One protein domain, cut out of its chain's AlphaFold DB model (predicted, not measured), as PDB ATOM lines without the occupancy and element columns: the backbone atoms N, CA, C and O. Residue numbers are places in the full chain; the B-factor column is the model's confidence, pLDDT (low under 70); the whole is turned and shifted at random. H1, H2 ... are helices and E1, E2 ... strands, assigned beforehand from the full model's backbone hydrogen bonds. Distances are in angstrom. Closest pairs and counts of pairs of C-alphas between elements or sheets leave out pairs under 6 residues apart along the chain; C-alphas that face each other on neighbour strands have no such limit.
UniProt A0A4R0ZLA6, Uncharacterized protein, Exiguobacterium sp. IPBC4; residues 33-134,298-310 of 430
ATOM      1  N   ALA A  33     122.761 122.021  75.749       84.81
ATOM      2  CA  ALA A  33     123.777 121.032  76.122       84.81
ATOM      3  C   ALA A  33     124.775 121.525  77.192       84.81
ATOM      4  O   ALA A  33     125.475 120.718  77.802       84.81
ATOM      5  N   HIS A  34     124.867 122.837  77.405       88.50
ATOM      6  CA  HIS A  34     125.726 123.458  78.413       88.50
ATOM      7  C   HIS A  34     125.043 123.548  79.779       88.50
ATOM      8  O   HIS A  34     125.720 123.793  80.773       88.50
ATOM      9  N   TRP A  35     123.728 123.347  79.852       91.12
ATOM     10  CA  TRP A  35     122.935 123.635  81.039       91.12
ATOM     11  C   TRP A  35     122.244 122.388  81.578       91.12
ATOM     12  O   TRP A  35     121.686 121.573  80.854       91.12
ATOM     13  N   THR A  36     122.245 122.263  82.899       89.56
ATOM     14  CA  THR A  36     121.344 121.375  83.629       89.56
ATOM     15  C   THR A  36     120.282 122.233  84.286       89.56
ATOM     16  O   THR A  36     120.608 123.138  85.052       89.56
ATOM     17  N   VAL A  37     119.015 121.955  83.996       90.19
ATOM     18  CA  VAL A  37     117.885 122.712  84.538       90.19
ATOM     19  C   VAL A  37     117.091 121.805  85.451       90.19
ATOM     20  O   VAL A  37     116.720 120.693  85.068       90.19
ATOM     21  N   SER A  38     116.848 122.269  86.670       89.06
ATOM     22  CA  SER A  38     116.126 121.502  87.674       89.06
ATOM     23  C   SER A  38     115.181 122.374  88.482       89.06
ATOM     24  O   SER A  38     115.492 123.513  88.816       89.06
ATOM     25  N   LYS A  39     114.020 121.819  88.801       84.81
ATOM     26  CA  LYS A  39     113.010 122.410  89.674       84.81
ATOM     27  C   LYS A  39     113.115 121.782  91.062       84.81
ATOM     28  O   LYS A  39     113.167 120.555  91.171       84.81
ATOM     29  N   TYR A  40     113.113 122.606  92.111       71.94
ATOM     30  CA  TYR A  40     113.020 122.126  93.491       71.94
ATOM     31  C   TYR A  40     111.574 121.758  93.823       71.94
ATOM     32  O   TYR A  40     110.717 122.633  93.905       71.94
ATOM     33  N   ALA A  41     111.298 120.475  94.057       63.31
ATOM     34  CA  ALA A  41     109.977 120.006  94.460       63.31
ATOM     35  C   ALA A  41     110.068 119.162  95.739       63.31
ATOM     36  O   ALA A  41     110.343 117.973  95.669       63.31
ATOM     37  N   LYS A  42     109.830 119.781  96.908       56.59
ATOM     38  CA  LYS A  42     109.603 119.129  98.221       56.59
ATOM     39  C   LYS A  42     110.445 117.868  98.521       56.59
ATOM     40  O   LYS A  42     109.895 116.952  99.118       56.59
ATOM     41  N   GLU A  43     111.735 117.858  98.151       55.00
ATOM     42  CA  GLU A  43     112.756 116.789  98.334       55.00
ATOM     43  C   GLU A  43     113.241 116.079  97.049       55.00
ATOM     44  O   GLU A  43     114.212 115.327  97.112       55.00
ATOM     45  N   GLU A  44     112.669 116.358  95.875       59.47
ATOM     46  CA  GLU A  44     113.150 115.837  94.587       59.47
ATOM     47  C   GLU A  44     113.559 116.964  93.624       59.47
ATOM     48  O   GLU A  44     112.919 118.017  93.541       59.47
ATOM     49  N   LEU A  45     114.645 116.728  92.881       68.50
ATOM     50  CA  LEU A  45     115.068 117.568  91.762       68.50
ATOM     51  C   LEU A  45     114.432 117.030  90.481       68.50
ATOM     52  O   LEU A  45     114.767 115.935  90.027       68.50
ATOM     53  N   ILE A  46     113.527 117.807  89.889       79.62
ATOM     54  CA  ILE A  46     112.879 117.448  88.624       79.62
ATOM     55  C   ILE A  46     113.654 118.116  87.491       79.62
ATOM     56  O   ILE A  46     113.690 119.342  87.417       79.62
ATOM     57  N   SER A  47     114.283 117.325  86.620       79.25
ATOM     58  CA  SER A  47     114.997 117.851  85.451       79.25
ATOM     59  C   SER A  47     114.015 118.387  84.406       79.25
ATOM     60  O   SER A  47     113.036 117.716  84.081       79.25
ATOM     61  N   LEU A  48     114.292 119.583  83.884       80.31
ATOM     62  CA  LEU A  48     113.538 120.214  82.799       80.31
ATOM     63  C   LEU A  48     114.313 120.135  81.480       80.31
ATOM     64  O   LEU A  48     115.530 119.953  81.470       80.31
ATOM     65  N   HIS A  49     113.591 120.243  80.363       67.75
ATOM     66  CA  HIS A  49     114.139 119.980  79.030       67.75
ATOM     67  C   HIS A  49     114.830 121.173  78.359       67.75
ATOM     68  O   HIS A  49     115.629 120.935  77.459       67.75
ATOM     69  N   SER A  50     114.536 122.413  78.759       77.25
ATOM     70  CA  SER A  50     115.124 123.619  78.160       77.25
ATOM     71  C   SER A  50     115.516 124.627  79.232       77.25
ATOM     72  O   SER A  50     114.840 124.752  80.256       77.25
ATOM     73  N   ALA A  51     116.621 125.334  78.989       82.38
ATOM     74  CA  ALA A  51     117.110 126.389  79.869       82.38
ATOM     75  C   ALA A  51     116.604 127.786  79.492       82.38
ATOM     76  O   ALA A  51     116.694 128.688  80.323       82.38
ATOM     77  N   ASP A  52     116.047 127.962  78.291       84.94
ATOM     78  CA  ASP A  52     115.802 129.273  77.682       84.94
ATOM     79  C   ASP A  52     114.965 130.199  78.567       84.94
ATOM     80  O   ASP A  52     115.408 131.291  78.916       84.94
ATOM     81  N   GLU A  53     113.785 129.755  79.006       85.94
ATOM     82  CA  GLU A  53     112.890 130.591  79.816       85.94
ATOM     83  C   GLU A  53     113.498 130.953  81.180       85.94
ATOM     84  O   GLU A  53     113.339 132.076  81.663       85.94
ATOM     85  N   THR A  54     114.238 130.023  81.793       90.88
ATOM     86  CA  THR A  54     114.921 130.262  83.077       90.88
ATOM     87  C   THR A  54     116.088 131.234  82.897       90.88
ATOM     88  O   THR A  54     116.310 132.120  83.725       90.88
ATOM     89  N   LEU A  55     116.847 131.087  81.810       91.81
ATOM     90  CA  LEU A  55     118.001 131.928  81.527       91.81
ATOM     91  C   LEU A  55     117.607 133.329  81.044       91.81
ATOM     92  O   LEU A  55     118.352 134.273  81.326       91.81
ATOM     93  N   GLU A  56     116.443 133.483  80.412       91.88
ATOM     94  CA  GLU A  56     115.909 134.768  79.944       91.88
ATOM     95  C   GLU A  56     115.242 135.581  81.068       91.88
ATOM     96  O   GLU A  56     115.313 136.803  81.057       91.88
ATOM     97  N   ALA A  57     114.654 134.947  82.090       93.44
ATOM     98  CA  ALA A  57     113.969 135.656  83.182       93.44
ATOM     99  C   ALA A  57     114.838 136.761  83.825       93.44
ATOM    100  O   ALA A  57     115.990 136.516  84.155       93.44
ATOM    101  N   CYS A  58     114.330 137.972  84.053       94.69
ATOM    102  CA  CYS A  58     115.111 139.104  84.574       94.69
ATOM    103  C   CYS A  58     116.238 139.624  83.645       94.69
ATOM    104  O   CYS A  58     117.119 140.350  84.106       94.69
ATOM    105  N   SER A  59     116.242 139.300  82.345       90.00
ATOM    106  CA  SER A  59     117.098 139.973  81.343       90.00
ATOM    107  C   SER A  59     116.526 141.333  80.902       90.00
ATOM    108  O   SER A  59     117.235 142.184  80.355       90.00
ATOM    109  N   GLY A  60     115.218 141.523  81.107       88.50
ATOM    110  CA  GLY A  60     114.442 142.633  80.580       88.50
ATOM    111  C   GLY A  60     114.371 143.847  81.507       88.50
ATOM    112  O   GLY A  60     115.351 144.327  82.085       88.50
ATOM    113  N   LYS A  61     113.165 144.416  81.602       95.69
ATOM    114  CA  LYS A  61     112.898 145.556  82.483       95.69
ATOM    115  C   LYS A  61     112.626 145.041  83.894       95.69
ATOM    116  O   LYS A  61     111.631 144.366  84.127       95.69
ATOM    117  N   LEU A  62     113.468 145.453  84.835       97.50
ATOM    118  CA  LEU A  62     113.377 145.035  86.226       97.50
ATOM    119  C   LEU A  62     112.423 145.934  87.019       97.50
ATOM    120  O   LEU A  62     112.258 147.120  86.711       97.50
ATOM    121  N   THR A  63     111.827 145.357  88.058       97.25
ATOM    122  CA  THR A  63     111.132 146.068  89.134       97.25
ATOM    123  C   THR A  63     111.980 146.041  90.401       97.25
ATOM    124  O   THR A  63     112.698 145.079  90.662       97.25
ATOM    125  N   THR A  64     111.886 147.101  91.196       96.25
ATOM    126  CA  THR A  64     112.531 147.199  92.514       96.25
ATOM    127  C   THR A  64     111.546 146.978  93.660       96.25
ATOM    128  O   THR A  64     111.935 147.012  94.821       96.25
ATOM    129  N   GLU A  65     110.271 146.757  93.338       94.38
ATOM    130  CA  GLU A  65     109.185 146.567  94.294       94.38
ATOM    131  C   GLU A  65     108.351 145.347  93.894       94.38
ATOM    132  O   GLU A  65     108.093 145.095  92.710       94.38
ATOM    133  N   LEU A  66     107.934 144.595  94.907       95.75
ATOM    134  CA  LEU A  66     107.013 143.469  94.808       95.75
ATOM    135  C   LEU A  66     105.812 143.841  95.662       95.75
ATOM    136  O   LEU A  66     106.011 144.113  96.842       95.75
ATOM    137  N   GLU A  67     104.600 143.856  95.123       95.88
ATOM    138  CA  GLU A  67     103.404 144.335  95.830       95.88
ATOM    139  C   GLU A  67     102.463 143.187  96.204       95.88
ATOM    140  O   GLU A  67     102.454 142.132  95.563       95.88
ATOM    141  N   GLY A  68     101.672 143.400  97.254       95.69
ATOM    142  CA  GLY A  68     100.723 142.418  97.782       95.69
ATOM    143  C   GLY A  68     101.341 141.362  98.710       95.69
ATOM    144  O   GLY A  68     102.537 141.391  99.030       95.69
ATOM    145  N   ASP A  69     100.490 140.439  99.163       96.00
ATOM    146  CA  ASP A  69     100.892 139.264  99.942       96.00
ATOM    147  C   ASP A  69     101.521 138.228  99.006       96.00
ATOM    148  O   ASP A  69     100.896 137.793  98.037       96.00
ATOM    149  N   LEU A  70     102.764 137.842  99.287       96.56
ATOM    150  CA  LEU A  70     103.563 137.047  98.362       96.56
ATOM    151  C   LEU A  70     103.357 135.545  98.576       96.56
ATOM    152  O   LEU A  70     103.428 135.032  99.695       96.56
ATOM    153  N   ILE A  71     103.150 134.835  97.473       96.44
ATOM    154  CA  ILE A  71     103.053 133.378  97.401       96.44
ATOM    155  C   ILE A  71     104.135 132.883  96.446       96.44
ATOM    156  O   ILE A  71     104.146 133.283  95.285       96.44
ATOM    157  N   VAL A  72     105.015 131.999  96.914       95.00
ATOM    158  CA  VAL A  72     106.041 131.339  96.092       95.00
ATOM    159  C   VAL A  72     105.500 130.002  95.601       95.00
ATOM    160  O   VAL A  72     104.978 129.228  96.403       95.00
ATOM    161  N   PHE A  73     105.619 129.719  94.307       93.12
ATOM    162  CA  PHE A  73     105.222 128.426  93.739       93.12
ATOM    163  C   PHE A  73     106.415 127.498  93.616       93.12
ATOM    164  O   PHE A  73     106.518 126.530  94.359       93.12
ATOM    165  N   ASP A  74     107.335 127.846  92.723       91.31
ATOM    166  CA  ASP A  74     108.478 127.016  92.386       91.31
ATOM    167  C   ASP A  74     109.738 127.854  92.248       91.31
ATOM    168  O   ASP A  74     109.689 129.016  91.835       91.31
ATOM    169  N   THR A  75     110.870 127.210  92.518       91.88
ATOM    170  CA  THR A  75     112.189 127.712  92.150       91.88
ATOM    171  C   THR A  75     112.818 126.761  91.141       91.88
ATOM    172  O   THR A  75     112.961 125.562  91.406       91.88
ATOM    173  N   ILE A  76     113.202 127.303  89.990       92.88
ATOM    174  CA  ILE A  76     113.917 126.599  88.927       92.88
ATOM    175  C   ILE A  76     115.359 127.098  88.908       92.88
ATOM    176  O   ILE A  76     115.610 128.301  88.968       92.88
ATOM    177  N   VAL A  77     116.316 126.178  88.840       92.38
ATOM    178  CA  VAL A  77     117.745 126.476  88.768       92.38
ATOM    179  C   VAL A  77     118.318 125.922  87.477       92.38
ATOM    180  O   VAL A  77     118.270 124.714  87.239       92.38
ATOM    181  N   ALA A  78     118.897 126.810  86.677       93.19
ATOM    182  CA  ALA A  78     119.774 126.472  85.570       93.19
ATOM    183  C   ALA A  78     121.226 126.543  86.052       93.19
ATOM    184  O   ALA A  78     121.650 127.552  86.615       93.19
ATOM    185  N   ASN A  79     121.988 125.477  85.838       92.19
ATOM    186  CA  ASN A  79     123.386 125.383  86.234       92.19
ATOM    187  C   ASN A  79     124.245 124.890  85.068       92.19
ATOM    188  O   ASN A  79     123.948 123.860  84.461       92.19
ATOM    189  N   ARG A  80     125.327 125.606  84.784       91.69
ATOM    190  CA  ARG A  80     126.385 125.217  83.860       91.69
ATOM    191  C   ARG A  80     127.588 124.801  84.684       91.69
ATOM    192  O   ARG A  80     128.302 125.634  85.243       91.69
ATOM    193  N   TYR A  81     127.793 123.491  84.759       87.81
ATOM    194  CA  TYR A  81     128.970 122.919  85.401       87.81
ATOM    195  C   TYR A  81     130.255 123.345  84.669       87.81
ATOM    196  O   TYR A  81     130.200 123.627  83.468       87.81
ATOM    197  N   PRO A  82     131.406 123.372  85.370       89.00
ATOM    198  CA  PRO A  82     132.708 123.619  84.759       89.00
ATOM    199  C   PRO A  82     132.913 122.803  83.481       89.00
ATOM    200  O   PRO A  82     132.878 121.571  83.505       89.00
ATOM    201  N   MET A  83     133.124 123.492  82.361       90.81
ATOM    202  CA  MET A  83     133.419 122.849  81.077       90.81
ATOM    203  C   MET A  83     134.889 122.461  80.981       90.81
ATOM    204  O   MET A  83     135.244 121.485  80.311       90.81
ATOM    205  N   THR A  84     135.739 123.230  81.659       90.88
ATOM    206  CA  THR A  84     137.184 123.055  81.690       90.88
ATOM    207  C   THR A  84     137.699 122.861  83.115       90.88
ATOM    208  O   THR A  84     136.968 123.019  84.096       90.88
ATOM    209  N   ASP A  85     138.974 122.496  83.238       86.31
ATOM    210  CA  ASP A  85     139.665 122.364  84.522       86.31
ATOM    211  C   ASP A  85     139.900 123.703  85.245       86.31
ATOM    212  O   ASP A  85     140.173 123.691  86.446       86.31
ATOM    213  N   THR A  86     139.766 124.848  84.562       85.56
ATOM    214  CA  THR A  86     139.830 126.173  85.202       85.56
ATOM    215  C   THR A  86     138.522 126.540  85.898       85.56
ATOM    216  O   THR A  86     138.545 127.266  86.891       85.56
ATOM    217  N   GLY A  87     137.390 126.032  85.400       86.62
ATOM    218  CA  GLY A  87     136.053 126.314  85.921       86.62
ATOM    219  C   GLY A  87     135.556 127.740  85.689       86.62
ATOM    220  O   GLY A  87     134.533 128.117  86.253       86.62
ATOM    221  N   GLU A  88     136.236 128.519  84.848       88.06
ATOM    222  CA  GLU A  88     135.884 129.914  84.545       88.06
ATOM    223  C   GLU A  88     134.536 130.048  83.828       88.06
ATOM    224  O   GLU A  88     133.917 131.108  83.868       88.06
ATOM    225  N   GLU A  89     134.059 128.981  83.182       89.69
ATOM    226  CA  GLU A  89     132.762 128.975  82.510       89.69
ATOM    227  C   GLU A  89     131.610 128.702  83.478       89.69
ATOM    228  O   GLU A  89     130.458 128.756  83.051       89.69
ATOM    229  N   TYR A  90     131.873 128.376  84.748       89.69
ATOM    230  CA  TYR A  90     130.809 128.083  85.701       89.69
ATOM    231  C   TYR A  90     129.794 129.228  85.749       89.69
ATOM    232  O   TYR A  90     130.144 130.397  85.918       89.69
ATOM    233  N   ALA A  91     128.520 128.882  85.596       90.88
ATOM    234  CA  ALA A  91     127.439 129.839  85.722       90.88
ATOM    235  C   ALA A  91     126.184 129.170  86.274       90.88
ATOM    236  O   ALA A  91     125.903 128.017  85.971       90.88
ATOM    237  N   PHE A  92     125.395 129.901  87.050       92.19
ATOM    238  CA  PHE A  92     124.096 129.453  87.516       92.19
ATOM    239  C   PHE A  92     123.102 130.607  87.470       92.19
ATOM    240  O   PHE A  92     123.481 131.777  87.542       92.19
ATOM    241  N   LYS A  93     121.822 130.253  87.416       93.50
ATOM    242  CA  LYS A  93     120.705 131.165  87.604       93.50
ATOM    243  C   LYS A  93     119.567 130.445  88.304       93.50
ATOM    244  O   LYS A  93     119.112 129.404  87.840       93.50
ATOM    245  N   ALA A  94     119.123 131.002  89.420       94.00
ATOM    246  CA  ALA A  94     117.955 130.558  90.162       94.00
ATOM    247  C   ALA A  94     116.811 131.546  89.931       94.00
ATOM    248  O   ALA A  94     117.007 132.753  90.070       94.00
ATOM    249  N   VAL A  95     115.630 131.034  89.593       95.56
ATOM    250  CA  VAL A  95     114.422 131.812  89.306       95.56
ATOM    251  C   VAL A  95     113.288 131.291  90.170       95.56
ATOM    252  O   VAL A  95     112.876 130.142  90.034       95.56
ATOM    253  N   SER A  96     112.782 132.139  91.060       95.25
ATOM    254  CA  SER A  96     111.613 131.844  91.887       95.25
ATOM    255  C   SER A  96     110.377 132.528  91.319       95.25
ATOM    256  O   SER A  96     110.370 133.746  91.129       95.25
ATOM    257  N   TYR A  97     109.327 131.752  91.062       95.44
ATOM    258  CA  TYR A  97     108.061 132.226  90.505       95.44
ATOM    259  C   TYR A  97     107.077 132.526  91.627       95.44
ATOM    260  O   TYR A  97     106.798 131.669  92.472       95.44
ATOM    261  N   MET A  98     106.551 133.749  91.643       95.94
ATOM    262  CA  MET A  98     105.781 134.254  92.775       95.94
ATOM    263  C   MET A  98     104.559 135.051  92.332       95.94
ATOM    264  O   MET A  98     104.598 135.774  91.339       95.94
ATOM    265  N   LYS A  99     103.479 134.973  93.110       97.38
ATOM    266  CA  LYS A  99     102.286 135.809  92.945       97.38
ATOM    267  C   LYS A  99     102.154 136.773  94.114       97.38
ATOM    268  O   LYS A  99     102.162 136.340  95.260       97.38
ATOM    269  N   GLY A 100     101.987 138.051  93.795       96.75
ATOM    270  CA  GLY A 100     101.434 139.069  94.685       96.75
ATOM    271  C   GLY A 100     100.257 139.739  93.982       96.75
ATOM    272  O   GLY A 100      99.395 139.053  93.421       96.75
ATOM    273  N   ASP A 101     100.262 141.069  93.917       97.62
ATOM    274  CA  ASP A 101      99.311 141.810  93.077       97.62
ATOM    275  C   ASP A 101      99.511 141.466  91.586       97.62
ATOM    276  O   ASP A 101      98.551 141.200  90.857       97.62
ATOM    277  N   GLU A 102     100.769 141.334  91.162       98.00
ATOM    278  CA  GLU A 102     101.172 140.877  89.828       98.00
ATOM    279  C   GLU A 102     101.842 139.492  89.876       98.00
ATOM    280  O   GLU A 102     102.009 138.895  90.945       98.00
ATOM    281  N   ASN A 103     102.150 138.923  88.709       97.75
ATOM    282  CA  ASN A 103     103.028 137.755  88.623       97.75
ATOM    283  C   ASN A 103     104.475 138.255  88.568       97.75
ATOM    284  O   ASN A 103     104.809 139.103  87.739       97.75
ATOM    285  N   TYR A 104     105.323 137.721  89.435       97.69
ATOM    286  CA  TYR A 104     106.719 138.113  89.552       97.69
ATOM    287  C   TYR A 104     107.636 136.916  89.325       97.69
ATOM    288  O   TYR A 104     107.319 135.786  89.708       97.69
ATOM    289  N   VAL A 105     108.808 137.193  88.767       96.94
ATOM    290  CA  VAL A 105     109.977 136.315  88.856       96.94
ATOM    291  C   VAL A 105     111.046 137.013  89.678       96.94
ATOM    292  O   VAL A 105     111.285 138.206  89.494       96.94
ATOM    293  N   LEU A 106     111.666 136.278  90.600       96.50
ATOM    294  CA  LEU A 106     112.819 136.738  91.365       96.50
ATOM    295  C   LEU A 106     114.037 135.912  90.975       96.50
ATOM    296  O   LEU A 106     114.030 134.693  91.147       96.50
ATOM    297  N   CYS A 107     115.069 136.572  90.463       95.69
ATOM    298  CA  CYS A 107     116.252 135.927  89.922       95.69
ATOM    299  C   CYS A 107     117.504 136.262  90.730       95.69
ATOM    300  O   CYS A 107     117.733 137.418  91.097       95.69
ATOM    301  N   ARG A 108     118.355 135.257  90.925       93.00
ATOM    302  CA  ARG A 108     119.731 135.396  91.413       93.00
ATOM    303  C   ARG A 108     120.647 134.571  90.523       93.00
ATOM    304  O   ARG A 108     120.310 133.444  90.168       93.00
ATOM    305  N   ASP A 109     121.786 135.131  90.153       91.00
ATOM    306  CA  ASP A 109     122.735 134.488  89.250       91.00
ATOM    307  C   ASP A 109     124.176 134.857  89.602       91.00
ATOM    308  O   ASP A 109     124.447 135.402  90.671       91.00
ATOM    309  N   THR A 110     125.117 134.517  88.727       86.94
ATOM    310  CA  THR A 110     126.539 134.711  89.001       86.94
ATOM    311  C   THR A 110     126.989 136.160  89.058       86.94
ATOM    312  O   THR A 110     128.022 136.424  89.660       86.94
ATOM    313  N   VAL A 111     126.234 137.090  88.471       84.12
ATOM    314  CA  VAL A 111     126.637 138.495  88.325       84.12
ATOM    315  C   VAL A 111     126.601 139.238  89.664       84.12
ATOM    316  O   VAL A 111     127.357 140.188  89.859       84.12
ATOM    317  N   SER A 112     125.722 138.835  90.588       86.06
ATOM    318  CA  SER A 112     125.586 139.472  91.902       86.06
ATOM    319  C   SER A 112     124.908 138.560  92.921       86.06
ATOM    320  O   SER A 112     124.028 137.769  92.587       86.06
ATOM    321  N   ASN A 113     125.256 138.742  94.196       83.94
ATOM    322  CA  ASN A 113     124.517 138.163  95.317       83.94
ATOM    323  C   ASN A 113     123.117 138.777  95.504       83.94
ATOM    324  O   ASN A 113     122.274 138.157  96.153       83.94
ATOM    325  N   ARG A 114     122.859 139.974  94.956       90.56
ATOM    326  CA  ARG A 114     121.565 140.659  95.047       90.56
ATOM    327  C   ARG A 114     120.553 140.050  94.086       90.56
ATOM    328  O   ARG A 114     120.869 139.699  92.951       90.56
ATOM    329  N   PHE A 115     119.299 140.008  94.524       94.44
ATOM    330  CA  PHE A 115     118.198 139.579  93.676       94.44
ATOM    331  C   PHE A 115     117.801 140.665  92.673       94.44
ATOM    332  O   PHE A 115     117.828 141.863  92.957       94.44
ATOM    333  N   SER A 116     117.370 140.224  91.499       96.31
ATOM    334  CA  SER A 116     116.661 141.025  90.502       96.31
ATOM    335  C   SER A 116     115.226 140.525  90.403       96.31
ATOM    336  O   SER A 116     114.974 139.347  90.642       96.31
ATOM    337  N   ALA A 117     114.282 141.401  90.069       97.44
ATOM    338  CA  ALA A 117     112.888 141.010  89.899       97.44
ATOM    339  C   ALA A 117     112.307 141.550  88.600       97.44
ATOM    340  O   ALA A 117     112.634 142.658  88.179       97.44
ATOM    341  N   GLU A 118     111.381 140.809  88.010       97.75
ATOM    342  CA  GLU A 118     110.634 141.222  86.825       97.75
ATOM    343  C   GLU A 118     109.143 140.911  86.996       97.75
ATOM    344  O   GLU A 118     108.763 139.930  87.637       97.75
ATOM    345  N   VAL A 119     108.298 141.778  86.432       97.94
ATOM    346  CA  VAL A 119     106.854 141.543  86.315       97.94
ATOM    347  C   VAL A 119     106.598 140.806  85.011       97.94
ATOM    348  O   VAL A 119     106.978 141.296  83.950       97.94
ATOM    349  N   ILE A 120     105.913 139.670  85.085       96.25
ATOM    350  CA  ILE A 120     105.603 138.825  83.928       96.25
ATOM    351  C   ILE A 120     104.093 138.738  83.708       96.25
ATOM    352  O   ILE A 120     103.302 138.842  84.641       96.25
ATOM    353  N   GLU A 121     103.663 138.537  82.464       94.81
ATOM    354  CA  GLU A 121     102.229 138.430  82.152       94.81
ATOM    355  C   GLU A 121     101.639 137.105  82.660       94.81
ATOM    356  O   GLU A 121     100.543 137.067  83.224       94.81
ATOM    357  N   SER A 122     102.388 136.011  82.518       94.25
ATOM    358  CA  SER A 122     101.981 134.663  82.915       94.25
ATOM    359  C   SER A 122     103.186 133.817  83.301       94.25
ATOM    360  O   SER A 122     104.272 134.006  82.759       94.25
ATOM    361  N   PHE A 123     102.983 132.867  84.214       93.50
ATOM    362  CA  PHE A 123     103.999 131.864  84.530       93.50
ATOM    363  C   PHE A 123     104.168 130.863  83.375       93.50
ATOM    364  O   PHE A 123     103.183 130.592  82.682       93.50
ATOM    365  N   PRO A 124     105.378 130.307  83.192       90.19
ATOM    366  CA  PRO A 124     105.604 129.137  82.351       90.19
ATOM    367  C   PRO A 124     104.705 127.951  82.697       90.19
ATOM    368  O   PRO A 124     104.321 127.774  83.856       90.19
ATOM    369  N   ASP A 125     104.453 127.091  81.710       87.38
ATOM    370  CA  ASP A 125     103.617 125.893  81.874       87.38
ATOM    371  C   ASP A 125     104.196 124.887  82.893       87.38
ATOM    372  O   ASP A 125     103.443 124.139  83.518       87.38
ATOM    373  N   ASP A 126     105.518 124.889  83.103       83.75
ATOM    374  CA  ASP A 126     106.215 124.000  84.047       83.75
ATOM    375  C   ASP A 126     106.105 124.447  85.525       83.75
ATOM    376  O   ASP A 126     106.509 123.720  86.449       83.75
ATOM    377  N   VAL A 127     105.538 125.635  85.776       88.88
ATOM    378  CA  VAL A 127     105.298 126.166  87.125       88.88
ATOM    379  C   VAL A 127     103.965 125.644  87.664       88.88
ATOM    380  O   VAL A 127     102.890 125.902  87.120       88.88
ATOM    381  N   ASP A 128     104.016 124.935  88.791       88.75
ATOM    382  CA  ASP A 128     102.841 124.405  89.472       88.75
ATOM    383  C   ASP A 128     102.191 125.482  90.346       88.75
ATOM    384  O   ASP A 128     102.472 125.655  91.533       88.75
ATOM    385  N   VAL A 129     101.236 126.184  89.746       90.94
ATOM    386  CA  VAL A 129     100.452 127.222  90.425       90.94
ATOM    387  C   VAL A 129      99.408 126.671  91.404       90.94
ATOM    388  O   VAL A 129      98.702 127.444  92.054       90.94
ATOM    389  N   SER A 130      99.254 125.345  91.511       88.12
ATOM    390  CA  SER A 130      98.261 124.729  92.397       88.12
ATOM    391  C   SER A 130      98.744 124.601  93.844       88.12
ATOM    392  O   SER A 130      97.917 124.552  94.760       88.12
ATOM    393  N   THR A 131     100.063 124.599  94.072       83.38
ATOM    394  CA  THR A 131     100.671 124.426  95.400       83.38
ATOM    395  C   THR A 131     101.646 125.548  95.750       83.38
ATOM    396  O   THR A 131     102.842 125.320  95.896       83.38
ATOM    397  N   GLY A 132     101.129 126.764  95.924       90.44
ATOM    398  CA  GLY A 132     101.918 127.899  96.409       90.44
ATOM    399  C   GLY A 132     102.082 127.925  97.933       90.44
ATOM    400  O   GLY A 132     101.196 127.491  98.673       90.44
ATOM    401  N   THR A 133     103.201 128.477  98.402       93.31
ATOM    402  CA  THR A 133     103.495 128.698  99.822       93.31
ATOM    403  C   THR A 133     103.587 130.197 100.115       93.31
ATOM    404  O   THR A 133     104.383 130.884  99.473       93.31
ATOM    405  N   PRO A 134     102.789 130.737 101.057       94.62
ATOM    406  CA  PRO A 134     102.928 132.125 101.489       94.62
ATOM    407  C   PRO A 134     104.315 132.380 102.074       94.62
ATOM    408  O   PRO A 134     104.824 131.550 102.827       94.62
ATOM    409  N   LEU A 298     116.422 145.173  95.791       95.00
ATOM    410  CA  LEU A 298     116.353 144.543  94.476       95.00
ATOM    411  C   LEU A 298     117.128 145.373  93.450       95.00
ATOM    412  O   LEU A 298     117.100 146.605  93.473       95.00
ATOM    413  N   LEU A 299     117.819 144.695  92.537       95.00
ATOM    414  CA  LEU A 299     118.572 145.345  91.472       95.00
ATOM    415  C   LEU A 299     117.639 146.090  90.515       95.00
ATOM    416  O   LEU A 299     116.717 145.515  89.937       95.00
ATOM    417  N   SER A 300     117.940 147.363  90.270       95.94
ATOM    418  CA  SER A 300     117.371 148.094  89.142       95.94
ATOM    419  C   SER A 300     118.012 147.655  87.819       95.94
ATOM    420  O   SER A 300     119.143 147.171  87.775       95.94
ATOM    421  N   THR A 301     117.334 147.900  86.691       95.62
ATOM    422  CA  THR A 301     117.899 147.615  85.356       95.62
ATOM    423  C   THR A 301     119.227 148.337  85.106       95.62
ATOM    424  O   THR A 301     120.076 147.824  84.383       95.62
ATOM    425  N   ALA A 302     119.419 149.531  85.675       94.19
ATOM    426  CA  ALA A 302     120.660 150.283  85.504       94.19
ATOM    427  C   ALA A 302     121.826 149.627  86.258       94.19
ATOM    428  O   ALA A 302     122.889 149.438  85.671       94.19
ATOM    429  N   GLU A 303     121.606 149.234  87.516       93.69
ATOM    430  CA  GLU A 303     122.605 148.512  88.314       93.69
ATOM    431  C   GLU A 303     122.939 147.160  87.686       93.69
ATOM    432  O   GLU A 303     124.112 146.818  87.562       93.69
ATOM    433  N   ARG A 304     121.929 146.419  87.211       91.56
ATOM    434  CA  ARG A 304     122.141 145.131  86.546       91.56
ATOM    435  C   ARG A 304     123.082 145.252  85.345       91.56
ATOM    436  O   ARG A 304     124.069 144.530  85.268       91.56
ATOM    437  N   LYS A 305     122.821 146.212  84.453       90.38
ATOM    438  CA  LYS A 305     123.671 146.469  83.277       90.38
ATOM    439  C   LYS A 305     125.089 146.888  83.648       90.38
ATOM    440  O   LYS A 305     126.036 146.589  82.927       90.38
ATOM    441  N   GLN A 306     125.245 147.613  84.754       90.12
ATOM    442  CA  GLN A 306     126.568 147.968  85.249       90.12
ATOM    443  C   GLN A 306     127.328 146.715  85.696       90.12
ATOM    444  O   GLN A 306     128.468 146.535  85.283       90.12
ATOM    445  N   LEU A 307     126.687 145.836  86.467       87.88
ATOM    446  CA  LEU A 307     127.307 144.618  86.994       87.88
ATOM    447  C   LEU A 307     127.664 143.598  85.907       87.88
ATOM    448  O   LEU A 307     128.657 142.896  86.032       87.88
ATOM    449  N   GLU A 308     126.923 143.557  84.799       81.94
ATOM    450  CA  GLU A 308     127.270 142.712  83.642       81.94
ATOM    451  C   GLU A 308     128.608 143.096  82.993       81.94
ATOM    452  O   GLU A 308     129.260 142.261  82.376       81.94
ATOM    453  N   THR A 309     129.035 144.352  83.144       80.06
ATOM    454  CA  THR A 309     130.322 144.841  82.617       80.06
ATOM    455  C   THR A 309     131.391 144.996  83.696       80.06
ATOM    456  O   THR A 309     132.579 145.005  83.388       80.06
ATOM    457  N   HIS A 310     130.971 145.138  84.951       81.44
ATOM    458  CA  HIS A 310     131.820 145.354  86.117       81.44
ATOM    459  C   HIS A 310     131.230 144.557  87.288       81.44
ATOM    460  O   HIS A 310     130.537 145.144  88.125       81.44
TER     461      HIS A 310
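Overview. This is residues 33 to 134 and 298 to 310 of the 430 residues of an uncharacterized protein of Exiguobacterium sp. IPBC4 (UniProt A0A4R0ZLA6). A single strongly twisted sheet of six antiparallel strands makes the body, with the short helix H1 over one face and the helix H2 beside the edge strand E6. E4 and E5 lie nearest the middle, and the link between E3 and E4 reaches, at Asp 85, one end of the longest axis. The printed part has 115 residues with two named helices and six named strands, in the order E1 E2 H1 E3 E4 E5 E6 H2; the sheet runs E2 E1 E3 E4 E5 E6, and the class is mixed, helices and strands. The whole is compact, with a radius of gyration of the C-alphas of 14.4 A and spans of 45 by 35 by 20 A.

Along the chain. E1, residues 36 to 41, begins at C-alpha 36 (121.344, 121.375, 83.629) and is 15.8 A long. E2 is residues 44 to 47, and H1 residues 52 to 56. E3, residues 70 to 80, is the longest strand at 29.5 A and bends by 59 degrees at residue 73; its C-alpha 70 is at (103.563, 137.047, 98.362). E4, residues 91 to 99, is 26.8 A long; E5, residues 103 to 109, 20.0 A; E6, residues 112 to 120, 21.5 A. H2, residues 301 to 309, is 13.0 A long and ends at C-alpha 309 (130.322, 144.841, 82.617).

Arrangement. E2 and E1 form a hairpin, antiparallel at 144 degrees, with N 39 and O 46 2.9 A apart. E1 and E3 are antiparallel at 152 degrees, with N 38 and O 77 2.9 A apart. E3, E4, E5 and E6 make a meander, each strand the antiparallel neighbour of the one before. In it N 76 and O 95 of E3 and E4 are 2.9 A apart, N 96 and O 106 of E4 and E5 2.8 A, and N 107 and O 116 of E5 and E6 2.8 A. Residues 71 to 72 of E3 also pair, antiparallel, with residues 133 to 134. H1 is on the sheet at a height of 8.6 A over it, and only just over E4, on which 3 of its 5 C-alphas fall; its closest C-alphas to E4 are those of Thr 54 and Val 95, 6.4 A apart. H2 is on the sheet at E6, where the closest C-alphas are those of Ser 112 and Leu 307, 7.3 A apart. H1 and H2 are apart. Every O i to N i+4 pair is within hydrogen-bond range in H1, and 4 of 5 in H2.

Size, cuts and confidence. The two C-alphas farthest apart, those of Gly 68 and Asp 85, are 45.8 A apart. Residues 135 to 297 are not printed, and C-alphas 134 and 298 are 19.6 A apart across the cut. The link from H1 to E3, 13 residues, is long. Mean pLDDT of the printed part is 89.6; residues 41 to 45 and residue 49 are under 70.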